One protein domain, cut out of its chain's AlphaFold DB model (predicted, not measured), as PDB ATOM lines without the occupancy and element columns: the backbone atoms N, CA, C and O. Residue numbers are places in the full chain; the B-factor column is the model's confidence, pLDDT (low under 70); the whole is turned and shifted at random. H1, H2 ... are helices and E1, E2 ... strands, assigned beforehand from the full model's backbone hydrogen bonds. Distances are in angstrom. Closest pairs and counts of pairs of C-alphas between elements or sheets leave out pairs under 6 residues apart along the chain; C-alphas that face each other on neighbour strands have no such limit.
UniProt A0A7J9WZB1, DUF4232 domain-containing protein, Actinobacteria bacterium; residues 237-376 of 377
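Overview. This is residues 237 to 376 of the 377 residues of the protein "DUF4232 domain-containing protein" of Actinobacteria bacterium (UniProt A0A7J9WZB1). Two helices, H1 and H3, run opposite ways through the middle, between a two-stranded hairpin, E1 and E2, on one side and a three-stranded sheet of E3, E4 and E5 on the other. Short H4 sits beside the edge strand E5, and short H2 lies out past the hairpin, farthest from the middle. The printed part has 140 residues, in the order E1 E2 H1 H2 E3 E4 H3 E5 H4; the larger sheet runs E3, E4, E5 and is mixed, the smaller is antiparallel. The class is mixed, helices and strands, with 69 residues, under half, in named elements. The whole is compact and rounded, with a radius of gyration of the C-alphas of 14.1 A and spans of 37 by 36 by 29 A.

Arrangement. E1, residues 237 to 242, and E2, residues 251 to 257, form an antiparallel hairpin at 146 degrees, with N 239 and O 254 at 2.9 A. The closest C-alphas of E1 and H1, residues 266 to 275, are those of Val 239 and Leu 274, 5.6 A apart. H2, residues 280 to 284, is apart from E2, only just, at 8.2 A. E3, residues 299 to 305, and E4, residues 308 to 313, form an antiparallel hairpin at 165 degrees, with N 303 and O 310 at 3.0 A. H3, residues 326 to 341, touches H1 with residues 335 to 340 alone, at a shallow tilt of 25 degrees, opposite ways; the closest C-alphas, of Leu 267 and Val 340, are 6.7 A apart. Val 239 and Thr 339 are the closest C-alphas of E1 and H3, at 5.0 A. E5, residues 348 to 353, is parallel to E4 at 19 degrees, with N 311 and O 350 at 2.9 A. E4, H3 and E5 form a strand-helix-strand unit, two parallel neighbour strands with a helix between, its crossover right-handed. H1 and H3 lie on the same face of the sheet E3 E4 E5, two layers, helices over one face; the height of H1 is 9.0 A. H4, residues 357 to 362, stands at the sheet's level, with C-alphas 353 and 360 closest to each other at 4.7 A. In the four helices every O i to N i+4 pair is within hydrogen-bond range.

Along the chain. E1 begins at C-alpha 237, (32.468, -27.564, 7.816). E2 is 19.2 A long, H1 14.1 A, E3 17.6 A and E5 17.0 A. H3, the longest helix, spans 22.0 A from (23.832, -7.199, 25.346) to C-alpha 341. H4 ends at C-alpha 362, (12.801, -13.330, 24.779).

Size, cuts and confidence. The C-alphas of Glu 260 and Glu 365 are the two farthest apart, 39.2 A. The printed part has no cut. The long links are H2 to E3 and E4 to H3. Beyond H4, residues 371 to 372 pair antiparallel with residues 348 to 349 of E5. The mean pLDDT of the printed part is 92.6, with residues 245 to 249 under 70.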
ATOM      1  N   VAL A 237      33.346 -28.707   7.557       96.44
ATOM      2  CA  VAL A 237      32.468 -27.564   7.816       96.44
ATOM      3  C   VAL A 237      33.262 -26.481   8.514       96.44
ATOM      4  O   VAL A 237      34.272 -26.760   9.158       96.44
ATOM      5  N   VAL A 238      32.795 -25.247   8.393       97.12
ATOM      6  CA  VAL A 238      33.393 -24.098   9.066       97.12
ATOM      7  C   VAL A 238      32.462 -23.668  10.191       97.12
ATOM      8  O   VAL A 238      31.259 -23.526   9.980       97.12
ATOM      9  N   VAL A 239      33.021 -23.471  11.379       97.44
ATOM     10  CA  VAL A 239      32.345 -22.841  12.517       97.44
ATOM     11  C   VAL A 239      33.047 -21.530  12.839       97.44
ATOM     12  O   VAL A 239      34.248 -21.405  12.609       97.44
ATOM     13  N   TYR A 240      32.320 -20.543  13.345       96.69
ATOM     14  CA  TYR A 240      32.898 -19.237  13.664       96.69
ATOM     15  C   TYR A 240      33.063 -19.092  15.175       96.69
ATOM     16  O   TYR A 240      32.095 -19.219  15.922       96.69
ATOM     17  N   LEU A 241      34.301 -18.858  15.611       96.00
ATOM     18  CA  LEU A 241      34.703 -18.695  17.011       96.00
ATOM     19  C   LEU A 241      35.137 -17.251  17.263       96.00
ATOM     20  O   LEU A 241      35.534 -16.566  16.327       96.00
ATOM     21  N   LEU A 242      35.087 -16.792  18.509       92.31
ATOM     22  CA  LEU A 242      35.523 -15.448  18.891       92.31
ATOM     23  C   LEU A 242      37.050 -15.348  18.966       92.31
ATOM     24  O   LEU A 242      37.736 -16.281  19.393       92.31
ATOM     25  N   ARG A 243      37.563 -14.177  18.602       90.12
ATOM     26  CA  ARG A 243      38.946 -13.753  18.833       90.12
ATOM     27  C   ARG A 243      39.071 -13.031  20.181       90.12
ATOM     28  O   ARG A 243      38.154 -12.329  20.590       90.12
ATOM     29  N   ASP A 244      40.212 -13.181  20.856       75.25
ATOM     30  CA  ASP A 244      40.494 -12.567  22.172       75.25
ATOM     31  C   ASP A 244      41.000 -11.106  22.086       75.25
ATOM     32  O   ASP A 244      41.389 -10.503  23.086       75.25
ATOM     33  N   VAL A 245      41.008 -10.486  20.897       63.59
ATOM     34  CA  VAL A 245      41.338  -9.055  20.753       63.59
ATOM     35  C   VAL A 245      40.311  -8.281  19.929       63.59
ATOM     36  O   VAL A 245      39.838  -8.778  18.908       63.59
ATOM     37  N   PRO A 246      40.014  -7.028  20.328       48.06
ATOM     38  CA  PRO A 246      39.120  -6.149  19.585       48.06
ATOM     39  C   PRO A 246      39.716  -5.783  18.217       48.06
ATOM     40  O   PRO A 246      40.850  -5.303  18.134       48.06
ATOM     41  N   GLY A 247      38.951  -5.968  17.136       52.41
ATOM     42  CA  GLY A 247      39.409  -5.664  15.779       52.41
ATOM     43  C   GLY A 247      38.337  -5.851  14.697       52.41
ATOM     44  O   GLY A 247      37.223  -6.254  14.985       52.41
ATOM     45  N   PRO A 248      38.645  -5.558  13.420       39.38
ATOM     46  CA  PRO A 248      37.654  -5.530  12.334       39.38
ATOM     47  C   PRO A 248      37.094  -6.908  11.925       39.38
ATOM     48  O   PRO A 248      36.257  -6.978  11.028       39.38
ATOM     49  N   SER A 249      37.543  -7.997  12.554       64.44
ATOM     50  CA  SER A 249      36.967  -9.331  12.395       64.44
ATOM     51  C   SER A 249      36.991 -10.053  13.741       64.44
ATOM     52  O   SER A 249      37.931 -10.793  14.022       64.44
ATOM     53  N   ASP A 250      35.965  -9.844  14.566       86.06
ATOM     54  CA  ASP A 250      35.850 -10.448  15.907       86.06
ATOM     55  C   ASP A 250      35.730 -11.985  15.878       86.06
ATOM     56  O   ASP A 250      35.782 -12.642  16.918       86.06
ATOM     57  N   PHE A 251      35.622 -12.575  14.680       91.88
ATOM     58  CA  PHE A 251      35.453 -14.004  14.474       91.88
ATOM     59  C   PHE A 251      36.591 -14.634  13.664       91.88
ATOM     60  O   PHE A 251      37.140 -14.053  12.722       91.88
ATOM     61  N   ALA A 252      36.922 -15.869  14.015       94.19
ATOM     62  CA  ALA A 252      37.830 -16.738  13.293       94.19
ATOM     63  C   ALA A 252      37.069 -17.949  12.749       94.19
ATOM     64  O   ALA A 252      36.261 -18.568  13.441       94.19
ATOM     65  N   ALA A 253      37.344 -18.277  11.491       95.56
ATOM     66  CA  ALA A 253      36.749 -19.405  10.800       95.56
ATOM     67  C   ALA A 253      37.538 -20.682  11.123       95.56
ATOM     68  O   ALA A 253      38.687 -20.833  10.712       95.56
ATOM     69  N   ALA A 254      36.914 -21.593  11.858       96.12
ATOM     70  CA  ALA A 254      37.478 -22.855  12.302       96.12
ATOM     71  C   ALA A 254      36.967 -24.024  11.462       96.12
ATOM     72  O   ALA A 254      35.769 -24.297  11.411       96.12
ATOM     73  N   GLU A 255      37.885 -24.746  10.825       96.38
ATOM     74  CA  GLU A 255      37.554 -25.915  10.013       96.38
ATOM     75  C   GLU A 255      37.379 -27.176  10.880       96.38
ATOM     76  O   GLU A 255      38.141 -27.450  11.813       96.38
ATOM     77  N   ARG A 256      36.350 -27.965  10.570       95.62
ATOM     78  CA  ARG A 256      35.976 -29.199  11.267       95.62
ATOM     79  C   ARG A 256      35.839 -30.324  10.266       95.62
ATOM     80  O   ARG A 256      35.034 -30.226   9.346       95.62
ATOM     81  N   SER A 257      36.571 -31.413  10.465       94.31
ATOM     82  CA  SER A 257      36.436 -32.605   9.628       94.31
ATOM     83  C   SER A 257      35.130 -33.348   9.914       94.31
ATOM     84  O   SER A 257      34.743 -33.520  11.069       94.31
ATOM     85  N   LEU A 258      34.485 -33.831   8.857       93.12
ATOM     86  CA  LEU A 258      33.253 -34.606   8.907       93.12
ATOM     87  C   LEU A 258      33.501 -36.092   8.638       93.12
ATOM     88  O   LEU A 258      34.216 -36.473   7.706       93.12
ATOM     89  N   THR A 259      32.806 -36.946   9.383       95.38
ATOM     90  CA  THR A 259      32.630 -38.355   9.020       95.38
ATOM     91  C   THR A 259      31.690 -38.504   7.821       95.38
ATOM     92  O   THR A 259      30.935 -37.595   7.476       95.38
ATOM     93  N   GLU A 260      31.692 -39.675   7.182       94.44
ATOM     94  CA  GLU A 260      30.803 -39.953   6.047       94.44
ATOM     95  C   GLU A 260      29.318 -39.788   6.382       94.44
ATOM     96  O   GLU A 260      28.567 -39.229   5.585       94.44
ATOM     97  N   GLU A 261      28.912 -40.192   7.585       94.44
ATOM     98  CA  GLU A 261      27.547 -40.005   8.069       94.44
ATOM     99  C   GLU A 261      27.208 -38.516   8.235       94.44
ATOM    100  O   GLU A 261      26.157 -38.061   7.779       94.44
ATOM    101  N   GLN A 262      28.114 -37.734   8.828       95.19
ATOM    102  CA  GLN A 262      27.918 -36.301   9.063       95.19
ATOM    103  C   GLN A 262      27.774 -35.499   7.761       95.19
ATOM    104  O   GLN A 262      26.999 -34.544   7.701       95.19
ATOM    105  N   ARG A 263      28.431 -35.931   6.675       94.50
ATOM    106  CA  ARG A 263      28.319 -35.285   5.354       94.50
ATOM    107  C   ARG A 263      26.907 -35.292   4.769       94.50
ATOM    108  O   ARG A 263      26.625 -34.501   3.876       94.50
ATOM    109  N   THR A 264      26.011 -36.148   5.258       95.88
ATOM    110  CA  THR A 264      24.611 -36.171   4.800       95.88
ATOM    111  C   THR A 264      23.791 -34.993   5.335       95.88
ATOM    112  O   THR A 264      22.737 -34.687   4.781       95.88
ATOM    113  N   ARG A 265      24.253 -34.328   6.406       96.19
ATOM    114  CA  ARG A 265      23.559 -33.218   7.082       96.19
ATOM    115  C   ARG A 265      24.553 -32.138   7.551       96.19
ATOM    116  O   ARG A 265      24.629 -31.860   8.749       96.19
ATOM    117  N   PRO A 266      25.302 -31.499   6.636       96.44
ATOM    118  CA  PRO A 266      26.457 -30.680   7.000       96.44
ATOM    119  C   PRO A 266      26.091 -29.442   7.833       96.44
ATOM    120  O   PRO A 266      26.807 -29.138   8.779       96.44
ATOM    121  N   LEU A 267      24.953 -28.782   7.573       97.69
ATOM    122  CA  LEU A 267      24.482 -27.650   8.390       97.69
ATOM    123  C   LEU A 267      24.187 -28.062   9.840       97.69
ATOM    124  O   LEU A 267      24.614 -27.397  10.781       97.69
ATOM    125  N   HIS A 268      23.490 -29.187  10.022       98.12
ATOM    126  CA  HIS A 268      23.227 -29.732  11.351       98.12
ATOM    127  C   HIS A 268      24.542 -30.062  12.066       98.12
ATOM    128  O   HIS A 268      24.700 -29.751  13.244       98.12
ATOM    129  N   THR A 269      25.502 -30.674  11.366       97.56
ATOM    130  CA  THR A 269      26.803 -30.985  11.963       97.56
ATOM    131  C   THR A 269      27.609 -29.734  12.302       97.56
ATOM    132  O   THR A 269      28.164 -29.687  13.392       97.56
ATOM    133  N   ALA A 270      27.635 -28.709  11.447       97.94
ATOM    134  CA  ALA A 270      28.330 -27.453  11.731       97.94
ATOM    135  C   ALA A 270      27.827 -26.809  13.031       97.94
ATOM    136  O   ALA A 270      28.623 -26.464  13.901       97.94
ATOM    137  N   LEU A 271      26.504 -26.740  13.211       98.50
ATOM    138  CA  LEU A 271      25.899 -26.228  14.441       98.50
ATOM    139  C   LEU A 271      26.223 -27.100  15.660       98.50
ATOM    140  O   LEU A 271      26.564 -26.565  16.710       98.50
ATOM    141  N   MET A 272      26.188 -28.431  15.535       98.12
ATOM    142  CA  MET A 272      26.623 -29.314  16.626       98.12
ATOM    143  C   MET A 272      28.094 -29.103  17.005       98.12
ATOM    144  O   MET A 272      28.417 -29.111  18.188       98.12
ATOM    145  N   GLU A 273      28.991 -28.950  16.027       97.94
ATOM    146  CA  GLU A 273      30.414 -28.712  16.294       97.94
ATOM    147  C   GLU A 273      30.652 -27.338  16.931       97.94
ATOM    148  O   GLU A 273      31.468 -27.242  17.844       97.94
ATOM    149  N   LEU A 274      29.917 -26.298  16.520       98.25
ATOM    150  CA  LEU A 274      29.967 -24.984  17.167       98.25
ATOM    151  C   LEU A 274      29.512 -25.068  18.629       98.25
ATOM    152  O   LEU A 274      30.177 -24.545  19.517       98.25
ATOM    153  N   LEU A 275      28.400 -25.761  18.891       97.94
ATOM    154  CA  LEU A 275      27.815 -25.881  20.228       97.94
ATOM    155  C   LEU A 275      28.673 -26.685  21.212       97.94
ATOM    156  O   LEU A 275      28.454 -26.578  22.416       97.94
ATOM    157  N   LYS A 276      29.655 -27.464  20.740       96.44
ATOM    158  CA  LYS A 276      30.692 -28.075  21.595       96.44
ATOM    159  C   LYS A 276      31.733 -27.059  22.080       96.44
ATOM    160  O   LYS A 276      32.481 -27.356  23.012       96.44
ATOM    161  N   GLY A 277      31.779 -25.878  21.468       95.69
ATOM    162  CA  GLY A 277      32.783 -24.855  21.708       95.69
ATOM    163  C   GLY A 277      34.128 -25.143  21.025       95.69
ATOM    164  O   GLY A 277      34.243 -26.052  20.195       95.69
ATOM    165  N   PRO A 278      35.172 -24.368  21.362       95.31
ATOM    166  CA  PRO A 278      36.494 -24.516  20.780       95.31
ATOM    167  C   PRO A 278      37.167 -25.813  21.246       95.31
ATOM    168  O   PRO A 278      37.154 -26.187  22.427       95.31
ATOM    169  N   THR A 279      37.827 -26.490  20.314       92.25
ATOM    170  CA  THR A 279      38.679 -27.650  20.586       92.25
ATOM    171  C   THR A 279      39.868 -27.262  21.474       92.25
ATOM    172  O   THR A 279      40.228 -26.087  21.572       92.25
ATOM    173  N   PRO A 280      40.533 -28.231  22.131       84.31
ATOM    174  CA  PRO A 280      41.740 -27.945  22.905       84.31
ATOM    175  C   PRO A 280      42.837 -27.230  22.102       84.31
ATOM    176  O   PRO A 280      43.536 -26.391  22.657       84.31
ATOM    177  N   GLU A 281      42.980 -27.546  20.812       83.38
ATOM    178  CA  GLU A 281      43.961 -26.890  19.941       83.38
ATOM    179  C   GLU A 281      43.602 -25.428  19.675       83.38
ATOM    180  O   GLU A 281      44.438 -24.549  19.838       83.38
ATOM    181  N   GLU A 282      42.344 -25.134  19.371       92.75
ATOM    182  CA  GLU A 282      41.886 -23.757  19.160       92.75
ATOM    183  C   GLU A 282      41.971 -22.909  20.422       92.75
ATOM    184  O   GLU A 282      42.368 -21.750  20.356       92.75
ATOM    185  N   ARG A 283      41.677 -23.481  21.596       86.81
ATOM    186  CA  ARG A 283      41.873 -22.774  22.871       86.81
ATOM    187  C   ARG A 283      43.339 -22.441  23.116       86.81
ATOM    188  O   ARG A 283      43.634 -21.359  23.608       86.81
ATOM    189  N   ARG A 284      44.268 -23.334  22.745       79.06
ATOM    190  CA  ARG A 284      45.712 -23.029  22.778       79.06
ATOM    191  C   ARG A 284      46.083 -21.897  21.823       79.06
ATOM    192  O   ARG A 284      47.027 -21.169  22.105       79.06
ATOM    193  N   GLN A 285      45.329 -21.742  20.739       85.44
ATOM    194  CA  GLN A 285      45.446 -20.630  19.803       85.44
ATOM    195  C   GLN A 285      44.639 -19.392  20.230       85.44
ATOM    196  O   GLN A 285      44.605 -18.429  19.477       85.44
ATOM    197  N   GLY A 286      44.016 -19.390  21.415       87.69
ATOM    198  CA  GLY A 286      43.256 -18.262  21.969       87.69
ATOM    199  C   GLY A 286      41.883 -18.031  21.336       87.69
ATOM    200  O   GLY A 286      41.321 -16.945  21.438       87.69
ATOM    201  N   CYS A 287      41.316 -19.049  20.690       91.88
ATOM    202  CA  CYS A 287      39.923 -19.026  20.265       91.88
ATOM    203  C   CYS A 287      38.981 -19.122  21.462       91.88
ATOM    204  O   CYS A 287      39.110 -20.018  22.304       91.88
ATOM    205  N   LEU A 288      37.984 -18.246  21.478       91.62
ATOM    206  CA  LEU A 288      36.948 -18.179  22.495       91.62
ATOM    207  C   LEU A 288      35.589 -18.568  21.903       91.62
ATOM    208  O   LEU A 288      35.367 -18.537  20.695       91.62
ATOM    209  N   SER A 289      34.652 -18.943  22.762       93.38
ATOM    210  CA  SER A 289      33.244 -19.086  22.401       93.38
ATOM    211  C   SER A 289      32.394 -18.966  23.657       93.38
ATOM    212  O   SER A 289      32.862 -19.266  24.753       93.38
ATOM    213  N   ILE A 290      31.132 -18.579  23.483       88.75
ATOM    214  CA  ILE A 290      30.128 -18.721  24.545       88.75
ATOM    215  C   ILE A 290      29.739 -20.195  24.738       88.75
ATOM    216  O   ILE A 290      29.250 -20.591  25.793       88.75
ATOM    217  N   PHE A 291      29.968 -21.019  23.715       95.38
ATOM    218  CA  PHE A 291      29.683 -22.440  23.738       95.38
ATOM    219  C   PHE A 291      30.827 -23.227  24.368       95.38
ATOM    220  O   PHE A 291      32.005 -22.890  24.257       95.38
ATOM    221  N   SER A 292      30.465 -24.333  25.000       90.31
ATOM    222  CA  SER A 292      31.392 -25.267  25.623       90.31
ATOM    223  C   SER A 292      30.855 -26.691  25.518       90.31
ATOM    224  O   SER A 292      29.764 -26.945  25.010       90.31
ATOM    225  N   GLN A 293      31.569 -27.651  26.099       86.75
ATOM    226  CA  GLN A 293      31.082 -29.026  26.163       86.75
ATOM    227  C   GLN A 293      29.716 -29.148  26.873       86.75
ATOM    228  O   GLN A 293      28.993 -30.111  26.618       86.75
ATOM    229  N   ARG A 294      29.336 -28.179  27.725       87.12
ATOM    230  CA  ARG A 294      28.017 -28.134  28.382       87.12
ATOM    231  C   ARG A 294      26.878 -27.846  27.401       87.12
ATOM    232  O   ARG A 294      25.777 -28.336  27.612       87.12
ATOM    233  N   SER A 295      27.140 -27.102  26.326       95.38
ATOM    234  CA  SER A 295      26.133 -26.725  25.326       95.38
ATOM    235  C   SER A 295      26.011 -27.697  24.154       95.38
ATOM    236  O   SER A 295      25.148 -27.502  23.300       95.38
ATOM    237  N   ARG A 296      26.824 -28.761  24.102       95.75
ATOM    238  CA  ARG A 296      26.880 -29.698  22.962       95.75
ATOM    239  C   ARG A 296      25.529 -30.329  22.595       95.75
ATOM    240  O   ARG A 296      25.327 -30.714  21.448       95.75
ATOM    241  N   ASP A 297      24.642 -30.446  23.581       96.00
ATOM    242  CA  ASP A 297      23.340 -31.104  23.474       96.00
ATOM    243  C   ASP A 297      22.187 -30.080  23.347       96.00
ATOM    244  O   ASP A 297      21.024 -30.461  23.417       96.00
ATOM    245  N   LEU A 298      22.482 -28.782  23.146       97.81
ATOM    246  CA  LEU A 298      21.460 -27.735  22.997       97.81
ATOM    247  C   LEU A 298      20.716 -27.788  21.662       97.81
ATOM    248  O   LEU A 298      19.603 -27.274  21.584       97.81
ATOM    249  N   LEU A 299      21.292 -28.372  20.608       98.44
ATOM    250  CA  LEU A 299      20.623 -28.434  19.308       98.44
ATOM    251  C   LEU A 299      19.502 -29.466  19.341       98.44
ATOM    252  O   LEU A 299      19.757 -30.669  19.384       98.44
ATOM    253  N   ARG A 300      18.260 -28.997  19.252       98.44
ATOM    254  CA  ARG A 300      17.092 -29.868  19.150       98.44
ATOM    255  C   ARG A 300      16.856 -30.309  17.711       98.44
ATOM    256  O   ARG A 300      16.517 -31.466  17.465       98.44
ATOM    257  N   GLY A 301      17.056 -29.407  16.754       98.25
ATOM    258  CA  GLY A 301      16.943 -29.745  15.345       98.25
ATOM    259  C   GLY A 301      17.255 -28.590  14.410       98.25
ATOM    260  O   GLY A 301      17.293 -27.425  14.796       98.25
ATOM    261  N   VAL A 302      17.465 -28.944  13.145       98.50
ATOM    262  CA  VAL A 302      17.627 -27.983  12.055       98.50
ATOM    263  C   VAL A 302      16.788 -28.453  10.884       98.50
ATOM    264  O   VAL A 302      16.934 -29.592  10.436       98.50
ATOM    265  N   THR A 303      15.923 -27.578  10.387       98.44
ATOM    266  CA  THR A 303      15.119 -27.828   9.187       98.44
ATOM    267  C   THR A 303      15.384 -26.726   8.181       98.44
ATOM    268  O   THR A 303      15.419 -25.558   8.548       98.44
ATOM    269  N   VAL A 304      15.558 -27.081   6.911       98.38
ATOM    270  CA  VAL A 304      15.658 -26.099   5.828       98.38
ATOM    271  C   VAL A 304      14.352 -26.123   5.046       98.38
ATOM    272  O   VAL A 304      13.950 -27.173   4.545       98.38
ATOM    273  N   VAL A 305      13.680 -24.977   4.978       98.06
ATOM    274  CA  VAL A 305      12.467 -24.774   4.183       98.06
ATOM    275  C   VAL A 305      12.805 -23.741   3.120       98.06
ATOM    276  O   VAL A 305      13.039 -22.581   3.442       98.06
ATOM    277  N   GLU A 306      12.867 -24.179   1.861       96.69
ATOM    278  CA  GLU A 306      13.354 -23.361   0.740       96.69
ATOM    279  C   GLU A 306      14.788 -22.855   0.991       96.69
ATOM    280  O   GLU A 306      15.714 -23.664   1.002       96.69
ATOM    281  N   ASP A 307      14.976 -21.551   1.200       97.88
ATOM    282  CA  ASP A 307      16.256 -20.897   1.499       97.88
ATOM    283  C   ASP A 307      16.359 -20.402   2.958       97.88
ATOM    284  O   ASP A 307      17.285 -19.665   3.315       97.88
ATOM    285  N   GLN A 308      15.416 -20.804   3.816       98.56
ATOM    286  CA  GLN A 308      15.402 -20.477   5.237       98.56
ATOM    287  C   GLN A 308      15.838 -21.670   6.090       98.56
ATOM    288  O   GLN A 308      15.226 -22.739   6.049       98.56
ATOM    289  N   ALA A 309      16.850 -21.466   6.932       98.69
ATOM    290  CA  ALA A 309      17.185 -22.391   8.007       98.69
ATOM    291  C   ALA A 309      16.341 -22.082   9.253       98.69
ATOM    292  O   ALA A 309      16.344 -20.960   9.754       98.69
ATOM    293  N   ILE A 310      15.641 -23.084   9.773       98.75
ATOM    294  CA  ILE A 310      14.973 -23.046  11.074       98.75
ATOM    295  C   ILE A 310      15.862 -23.814  12.049       98.75
ATOM    296  O   ILE A 310      16.043 -25.025  11.895       98.75
ATOM    297  N   VAL A 311      16.442 -23.104  13.013       98.75
ATOM    298  CA  VAL A 311      17.360 -23.652  14.019       98.75
ATOM    299  C   VAL A 311      16.642 -23.661  15.363       98.75
ATOM    300  O   VAL A 311      16.397 -22.601  15.934       98.75
ATOM    301  N   ASP A 312      16.305 -24.853  15.847       98.75
ATOM    302  CA  ASP A 312      15.572 -25.064  17.096       98.75
ATOM    303  C   ASP A 312      16.528 -25.577  18.179       98.75
ATOM    304  O   ASP A 312      17.222 -26.586  17.994       98.75
ATOM    305  N   LEU A 313      16.574 -24.872  19.307       98.62
ATOM    306  CA  LEU A 313      17.389 -25.210  20.470       98.62
ATOM    307  C   LEU A 313      16.509 -25.676  21.639       98.62
ATOM    308  O   LEU A 313      15.338 -25.316  21.754       98.62
ATOM    309  N   TYR A 314      17.079 -26.466  22.545       98.25
ATOM    310  CA  TYR A 314      16.532 -26.616  23.893       98.25
ATOM    311  C   TYR A 314      16.703 -25.320  24.694       98.25
ATOM    312  O   TYR A 314      17.520 -24.470  24.331       98.25
ATOM    313  N   ASP A 315      15.957 -25.180  25.795       95.75
ATOM    314  CA  ASP A 315      16.140 -24.054  26.712       95.75
ATOM    315  C   ASP A 315      17.596 -23.970  27.193       95.75
ATOM    316  O   ASP A 315      18.118 -24.851  27.880       95.75
ATOM    317  N   PHE A 316      18.255 -22.887  26.798       94.62
ATOM    318  CA  PHE A 316      19.667 -22.654  27.043       94.62
ATOM    319  C   PHE A 316      19.918 -21.721  28.228       94.62
ATOM    320  O   PHE A 316      21.073 -21.579  28.619       94.62
ATOM    321  N   GLY A 317      18.886 -21.133  28.851       89.69
ATOM    322  CA  GLY A 317      19.067 -20.155  29.935       89.69
ATOM    323  C   GLY A 317      19.806 -20.718  31.156       89.69
ATOM    324  O   GLY A 317      20.575 -20.016  31.804       89.69
ATOM    325  N   SER A 318      19.633 -22.013  31.437       84.56
ATOM    326  CA  SER A 318      20.358 -22.717  32.507       84.56
ATOM    327  C   SER A 318      21.747 -23.221  32.093       84.56
ATOM    328  O   SER A 318      22.595 -23.466  32.950       84.56
ATOM    329  N   THR A 319      21.979 -23.400  30.790       86.00
ATOM    330  CA  THR A 319      23.227 -23.961  30.244       86.00
ATOM    331  C   THR A 319      24.240 -22.867  29.915       86.00
ATOM    332  O   THR A 319      25.444 -23.084  30.048       86.00
ATOM    333  N   LEU A 320      23.748 -21.698  29.503       88.44
ATOM    334  CA  LEU A 320      24.511 -20.522  29.104       88.44
ATOM    335  C   LEU A 320      24.091 -19.327  29.980       88.44
ATOM    336  O   LEU A 320      23.354 -18.453  29.515       88.44
ATOM    337  N   PRO A 321      24.508 -19.296  31.261       78.12
ATOM    338  CA  PRO A 321      24.238 -18.154  32.130       78.12
ATOM    339  C   PRO A 321      24.811 -16.865  31.519       78.12
ATOM    340  O   PRO A 321      25.817 -16.892  30.809       78.12
ATOM    341  N   GLY A 322      24.129 -15.740  31.733       75.81
ATOM    342  CA  GLY A 322      24.549 -14.433  31.219       75.81
ATOM    343  C   GLY A 322      24.318 -14.180  29.721       75.81
ATOM    344  O   GLY A 322      24.558 -13.060  29.260       75.81
ATOM    345  N   VAL A 323      23.806 -15.151  28.947       87.06
ATOM    346  CA  VAL A 323      23.573 -14.990  27.492       87.06
ATOM    347  C   VAL A 323      22.598 -13.857  27.143       87.06
ATOM    348  O   VAL A 323      22.678 -13.300  26.054       87.06
ATOM    349  N   GLY A 324      21.715 -13.470  28.069       82.88
ATOM    350  CA  GLY A 324      20.779 -12.355  27.888       82.88
ATOM    351  C   GLY A 324      21.427 -10.965  27.928       82.88
ATOM    352  O   GLY A 324      20.799  -9.989  27.535       82.88
ATOM    353  N   THR A 325      22.684 -10.848  28.368       79.81
ATOM    354  CA  THR A 325      23.386  -9.556  28.347       79.81
ATOM    355  C   THR A 325      23.622  -9.084  26.909       79.81
ATOM    356  O   THR A 325      23.769  -9.890  25.988       79.81
ATOM    357  N   ALA A 326      23.692  -7.767  26.691       74.81
ATOM    358  CA  ALA A 326      23.832  -7.199  25.346       74.81
ATOM    359  C   ALA A 326      25.044  -7.766  24.576       74.81
ATOM    360  O   ALA A 326      24.915  -8.156  23.420       74.81
ATOM    361  N   THR A 327      26.207  -7.872  25.226       78.56
ATOM    362  CA  THR A 327      27.423  -8.406  24.594       78.56
ATOM    363  C   THR A 327      27.336  -9.914  24.356       78.56
ATOM    364  O   THR A 327      27.685 -10.385  23.276       78.56
ATOM    365  N   ALA A 328      26.860 -10.687  25.340       80.12
ATOM    366  CA  ALA A 328      26.784 -12.139  25.199       80.12
ATOM    367  C   ALA A 328      25.738 -12.558  24.156       80.12
ATOM    368  O   ALA A 328      26.009 -13.455  23.361       80.12
ATOM    369  N   SER A 329      24.588 -11.879  24.107       90.44
ATOM    370  CA  SER A 329      23.536 -12.136  23.116       90.44
ATOM    371  C   SER A 329      23.993 -11.818  21.693       90.44
ATOM    372  O   SER A 329      23.718 -12.606  20.789       90.44
ATOM    373  N   ALA A 330      24.733 -10.720  21.490       89.88
ATOM    374  CA  ALA A 330      25.341 -10.398  20.199       89.88
ATOM    375  C   ALA A 330      26.324 -11.498  19.766       89.88
ATOM    376  O   ALA A 330      26.128 -12.130  18.731       89.88
ATOM    377  N   ASN A 331      27.292 -11.833  20.623       90.69
ATOM    378  CA  ASN A 331      28.276 -12.882  20.348       90.69
ATOM    379  C   ASN A 331      27.643 -14.261  20.101       90.69
ATOM    380  O   ASN A 331      28.154 -15.050  19.304       90.69
ATOM    381  N   PHE A 332      26.559 -14.583  20.808       94.62
ATOM    382  CA  PHE A 332      25.804 -15.820  20.637       94.62
ATOM    383  C   PHE A 332      25.107 -15.871  19.272       94.62
ATOM    384  O   PHE A 332      25.243 -16.860  18.547       94.62
ATOM    385  N   LEU A 333      24.393 -14.801  18.904       96.00
ATOM    386  CA  LEU A 333      23.703 -14.695  17.620       96.00
ATOM    387  C   LEU A 333      24.679 -14.696  16.446       96.00
ATOM    388  O   LEU A 333      24.412 -15.372  15.453       96.00
ATOM    389  N   ASP A 334      25.802 -13.995  16.567       95.31
ATOM    390  CA  ASP A 334      26.771 -13.861  15.484       95.31
ATOM    391  C   ASP A 334      27.468 -15.192  15.187       95.31
ATOM    392  O   ASP A 334      27.527 -15.606  14.030       95.31
ATOM    393  N   GLN A 335      27.919 -15.924  16.215       96.69
ATOM    394  CA  GLN A 335      28.550 -17.239  16.024       96.69
ATOM    395  C   GLN A 335      27.601 -18.236  15.349       96.69
ATOM    396  O   GLN A 335      28.005 -18.947  14.423       96.69
ATOM    397  N   LEU A 336      26.332 -18.271  15.776       97.88
ATOM    398  CA  LEU A 336      25.311 -19.109  15.145       97.88
ATOM    399  C   LEU A 336      25.055 -18.669  13.701       97.88
ATOM    400  O   LEU A 336      25.088 -19.497  12.792       97.88
ATOM    401  N   SER A 337      24.822 -17.377  13.480       97.81
ATOM    402  CA  SER A 337      24.430 -16.844  12.174       97.81
ATOM    403  C   SER A 337      25.541 -16.989  11.140       97.81
ATOM    404  O   SER A 337      25.282 -17.492  10.049       97.81
ATOM    405  N   LEU A 338      26.785 -16.648  11.486       96.88
ATOM    406  CA  LEU A 338      27.946 -16.832  10.610       96.88
ATOM    407  C   LEU A 338      28.135 -18.305  10.227       96.88
ATOM    408  O   LEU A 338      28.337 -18.625   9.057       96.88
ATOM    409  N   THR A 339      27.993 -19.214  11.195       97.88
ATOM    410  CA  THR A 339      28.113 -20.660  10.955       97.88
ATOM    411  C   THR A 339      27.012 -21.179  10.027       97.88
ATOM    412  O   THR A 339      27.275 -22.003   9.153       97.88
ATOM    413  N   VAL A 340      25.779 -20.681  10.156       98.12
ATOM    414  CA  VAL A 340      24.674 -21.054   9.257       98.12
ATOM    415  C   VAL A 340      24.842 -20.434   7.864       98.12
ATOM    416  O   VAL A 340      24.560 -21.091   6.864       98.12
ATOM    417  N   PHE A 341      25.317 -19.191   7.768       97.69
ATOM    418  CA  PHE A 341      25.464 -18.490   6.489       97.69
ATOM    419  C   PHE A 341      26.694 -18.885   5.673       97.69
ATOM    420  O   PHE A 341      26.778 -18.487   4.503       97.69
ATOM    421  N   GLU A 342      27.579 -19.721   6.224       95.62
ATOM    422  CA  GLU A 342      28.602 -20.434   5.452       95.62
ATOM    423  C   GLU A 342      27.979 -21.264   4.315       95.62
ATOM    424  O   GLU A 342      28.594 -21.455   3.266       95.62
ATOM    425  N   PHE A 343      26.732 -21.710   4.489       96.12
ATOM    426  CA  PHE A 343      25.982 -22.430   3.471       96.12
ATOM    427  C   PHE A 343      25.336 -21.433   2.489       96.12
ATOM    428  O   PHE A 343      24.401 -20.719   2.862       96.12
ATOM    429  N   PRO A 344      25.789 -21.367   1.219       95.69
ATOM    430  CA  PRO A 344      25.392 -20.304   0.290       95.69
ATOM    431  C   PRO A 344      23.903 -20.332  -0.082       95.69
ATOM    432  O   PRO A 344      23.329 -19.278  -0.365       95.69
ATOM    433  N   ASP A 345      23.286 -21.515  -0.041       97.19
ATOM    434  CA  ASP A 345      21.867 -21.722  -0.340       97.19
ATOM    435  C   ASP A 345      20.944 -21.187   0.766       97.19
ATOM    436  O   ASP A 345      19.766 -20.940   0.514       97.19
ATOM    437  N   ILE A 346      21.473 -20.946   1.973       98.25
ATOM    438  CA  ILE A 346      20.722 -20.330   3.067       98.25
ATOM    439  C   ILE A 346      20.786 -18.808   2.926       98.25
ATOM    440  O   ILE A 346      21.861 -18.198   2.892       98.25
ATOM    441  N   ARG A 347      19.611 -18.181   2.843       98.38
ATOM    442  CA  ARG A 347      19.438 -16.725   2.733       98.38
ATOM    443  C   ARG A 347      18.820 -16.096   3.968       98.38
ATOM    444  O   ARG A 347      18.963 -14.887   4.154       98.38
ATOM    445  N   SER A 348      18.152 -16.885   4.805       98.50
ATOM    446  CA  SER A 348      17.598 -16.404   6.066       98.50
ATOM    447  C   SER A 348      17.610 -17.468   7.159       98.50
ATOM    448  O   SER A 348      17.675 -18.664   6.875       98.50
ATOM    449  N   ILE A 349      17.559 -17.027   8.413       98.69
ATOM    450  CA  ILE A 349      17.549 -17.890   9.593       98.69
ATOM    451  C   ILE A 349      16.382 -17.490  10.484       98.69
ATOM    452  O   ILE A 349      16.184 -16.308  10.776       98.69
ATOM    453  N   ARG A 350      15.633 -18.485  10.950       98.62
ATOM    454  CA  ARG A 350      14.698 -18.346  12.062       98.62
ATOM    455  C   ARG A 350      15.209 -19.182  13.225       98.62
ATOM    456  O   ARG A 350      15.285 -20.404  13.121       98.62
ATOM    457  N   PHE A 351      15.554 -18.517  14.318       98.62
ATOM    458  CA  PHE A 351      15.928 -19.191  15.552       98.62
ATOM    459  C   PHE A 351      14.700 -19.463  16.416       98.62
ATOM    460  O   PHE A 351      13.795 -18.632  16.508       98.62
ATOM    461  N   GLU A 352      14.683 -20.630  17.045       98.62
ATOM    462  CA  GLU A 352      13.617 -21.106  17.916       98.62
ATOM    463  C   GLU A 352      14.206 -21.725  19.181       98.62
ATOM    464  O   GLU A 352      15.318 -22.257  19.183       98.62
ATOM    465  N   VAL A 353      13.445 -21.641  20.269       98.38
ATOM    466  CA  VAL A 353      13.678 -22.433  21.471       98.38
ATOM    467  C   VAL A 353      12.412 -23.233  21.722       98.38
ATOM    468  O   VAL A 353      11.319 -22.668  21.816       98.38
ATOM    469  N   GLU A 354      12.545 -24.552  21.726       97.75
ATOM    470  CA  GLU A 354      11.430 -25.492  21.846       97.75
ATOM    471  C   GLU A 354      10.284 -25.207  20.850       97.75
ATOM    472  O   GLU A 354       9.100 -25.302  21.185       97.75
ATOM    473  N   GLY A 355      10.638 -24.846  19.613       98.25
ATOM    474  CA  GLY A 355       9.694 -24.511  18.543       98.25
ATOM    475  C   GLY A 355       9.098 -23.096  18.607       98.25
ATOM    476  O   GLY A 355       8.138 -22.800  17.893       98.25
ATOM    477  N   SER A 356       9.616 -22.215  19.471       98.31
ATOM    478  CA  SER A 356       9.114 -20.848  19.654       98.31
ATOM    479  C   SER A 356      10.170 -19.791  19.329       98.31
ATOM    480  O   SER A 356      11.151 -19.627  20.057       98.31
ATOM    481  N   CYS A 357       9.939 -19.011  18.268       98.44
ATOM    482  CA  CYS A 357      10.787 -17.861  17.927       98.44
ATOM    483  C   CYS A 357      10.704 -16.752  18.986       98.44
ATOM    484  O   CYS A 357      11.724 -16.203  19.402       98.44
ATOM    485  N   ASP A 358       9.497 -16.459  19.482       98.25
ATOM    486  CA  ASP A 358       9.319 -15.504  20.582       98.25
ATOM    487  C   ASP A 358       9.997 -15.990  21.862       98.25
ATOM    488  O   ASP A 358      10.514 -15.178  22.621       98.25
ATOM    489  N   GLY A 359       9.998 -17.304  22.109       97.44
ATOM    490  CA  GLY A 359      10.727 -17.899  23.225       97.44
ATOM    491  C   GLY A 359      12.225 -17.631  23.112       97.44
ATOM    492  O   GLY A 359      12.820 -17.122  24.057       97.44
ATOM    493  N   PHE A 360      12.805 -17.897  21.937       97.94
ATOM    494  CA  PHE A 360      14.238 -17.736  21.697       97.94
ATOM    495  C   PHE A 360      14.691 -16.293  21.919       97.94
ATOM    496  O   PHE A 360      15.593 -16.040  22.713       97.94
ATOM    497  N   PHE A 361      14.041 -15.334  21.254       97.19
ATOM    498  CA  PHE A 361      14.454 -13.935  21.344       97.19
ATOM    499  C   PHE A 361      14.123 -13.314  22.703       97.19
ATOM    500  O   PHE A 361      14.875 -12.461  23.162       97.19
ATOM    501  N   ARG A 362      13.080 -13.777  23.405       96.12
ATOM    502  CA  ARG A 362      12.801 -13.330  24.779       96.12
ATOM    503  C   ARG A 362      13.922 -13.705  25.745       96.12
ATOM    504  O   ARG A 362      14.248 -12.887  26.598       96.12
ATOM    505  N   SER A 363      14.532 -14.884  25.596       93.62
ATOM    506  CA  SER A 363      15.714 -15.276  26.381       93.62
ATOM    507  C   SER A 363      16.932 -14.375  26.128       93.62
ATOM    508  O   SER A 363      17.864 -14.371  26.926       93.62
ATOM    509  N   LEU A 364      16.911 -13.598  25.040       94.56
ATOM    510  CA  LEU A 364      17.919 -12.601  24.671       94.56
ATOM    511  C   LEU A 364      17.425 -11.153  24.857       94.56
ATOM    512  O   LEU A 364      18.027 -10.235  24.309       94.56
ATOM    513  N   GLU A 365      16.300 -10.951  25.557       94.06
ATOM    514  CA  GLU A 365      15.648  -9.645  25.763       94.06
ATOM    515  C   GLU A 365      15.292  -8.894  24.460       94.06
ATOM    516  O   GLU A 365      15.246  -7.665  24.400       94.06
ATOM    517  N   GLN A 366      14.999  -9.641  23.395       94.25
ATOM    518  CA  GLN A 366      14.688  -9.138  22.058       94.25
ATOM    519  C   GLN A 366      13.318  -9.635  21.563       94.25
ATOM    520  O   GLN A 366      12.692 -10.531  22.131       94.25
ATOM    521  N   THR A 367      12.834  -9.049  20.467       97.19
ATOM    522  CA  THR A 367      11.623  -9.505  19.764       97.19
ATOM    523  C   THR A 367      11.966 -10.521  18.679       97.19
ATOM    524  O   THR A 367      12.991 -10.366  18.014       97.19
ATOM    525  N   CYS A 368      11.086 -11.503  18.445       98.19
ATOM    526  CA  CYS A 368      11.251 -12.467  17.356       98.19
ATOM    527  C   CYS A 368      11.510 -11.766  16.018       98.19
ATOM    528  O   CYS A 368      10.763 -10.871  15.610       98.19
ATOM    529  N   ARG A 369      12.569 -12.194  15.326       97.62
ATOM    530  CA  ARG A 369      12.909 -11.723  13.983       97.62
ATOM    531  C   ARG A 369      13.554 -12.827  13.153       97.62
ATOM    532  O   ARG A 369      14.170 -13.745  13.684       97.62
ATOM    533  N   ILE A 370      13.411 -12.705  11.838       97.81
ATOM    534  CA  ILE A 370      14.158 -13.501  10.862       97.81
ATOM    535  C   ILE A 370      15.436 -12.731  10.544       97.81
ATOM    536  O   ILE A 370      15.372 -11.534  10.266       97.81
ATOM    537  N   ILE A 371      16.571 -13.417  10.588       98.00
ATOM    538  CA  ILE A 371      17.882 -12.837  10.297       98.00
ATOM    539  C   ILE A 371      18.226 -13.126   8.838       98.00
ATOM    540  O   ILE A 371      18.118 -14.268   8.391       98.00
ATOM    541  N   GLY A 372      18.605 -12.099   8.078       97.88
ATOM    542  CA  GLY A 372      18.955 -12.232   6.663       97.88
ATOM    543  C   GLY A 372      20.458 -12.394   6.439       97.88
ATOM    544  O   GLY A 372      21.262 -11.785   7.134       97.88
ATOM    545  N   ALA A 373      20.856 -13.134   5.401       96.00
ATOM    546  CA  ALA A 373      22.272 -13.309   5.053       96.00
ATOM    547  C   ALA A 373      22.983 -11.981   4.732       96.00
ATOM    548  O   ALA A 373      24.194 -11.883   4.882       96.00
ATOM    549  N   GLY A 374      22.239 -10.954   4.303       94.06
ATOM    550  CA  GLY A 374      22.778  -9.615   4.047       94.06
ATOM    551  C   GLY A 374      23.232  -8.860   5.301       94.06
ATOM    552  O   GLY A 374      23.924  -7.861   5.163       94.06
ATOM    553  N   GLU A 375      22.874  -9.323   6.505       92.00
ATOM    554  CA  GLU A 375      23.423  -8.788   7.762       92.00
ATOM    555  C   GLU A 375      24.867  -9.277   8.013       92.00
ATOM    556  O   GLU A 375      25.568  -8.680   8.822       92.00
ATOM    557  N   TYR A 376      25.322 -10.327   7.308       89.00
ATOM    558  CA  TYR A 376      26.585 -11.037   7.574       89.00
ATOM    559  C   TYR A 376      27.493 -11.229   6.342       89.00
ATOM    560  O   TYR A 376      28.540 -11.866   6.461       89.00
TER     561      TYR A 376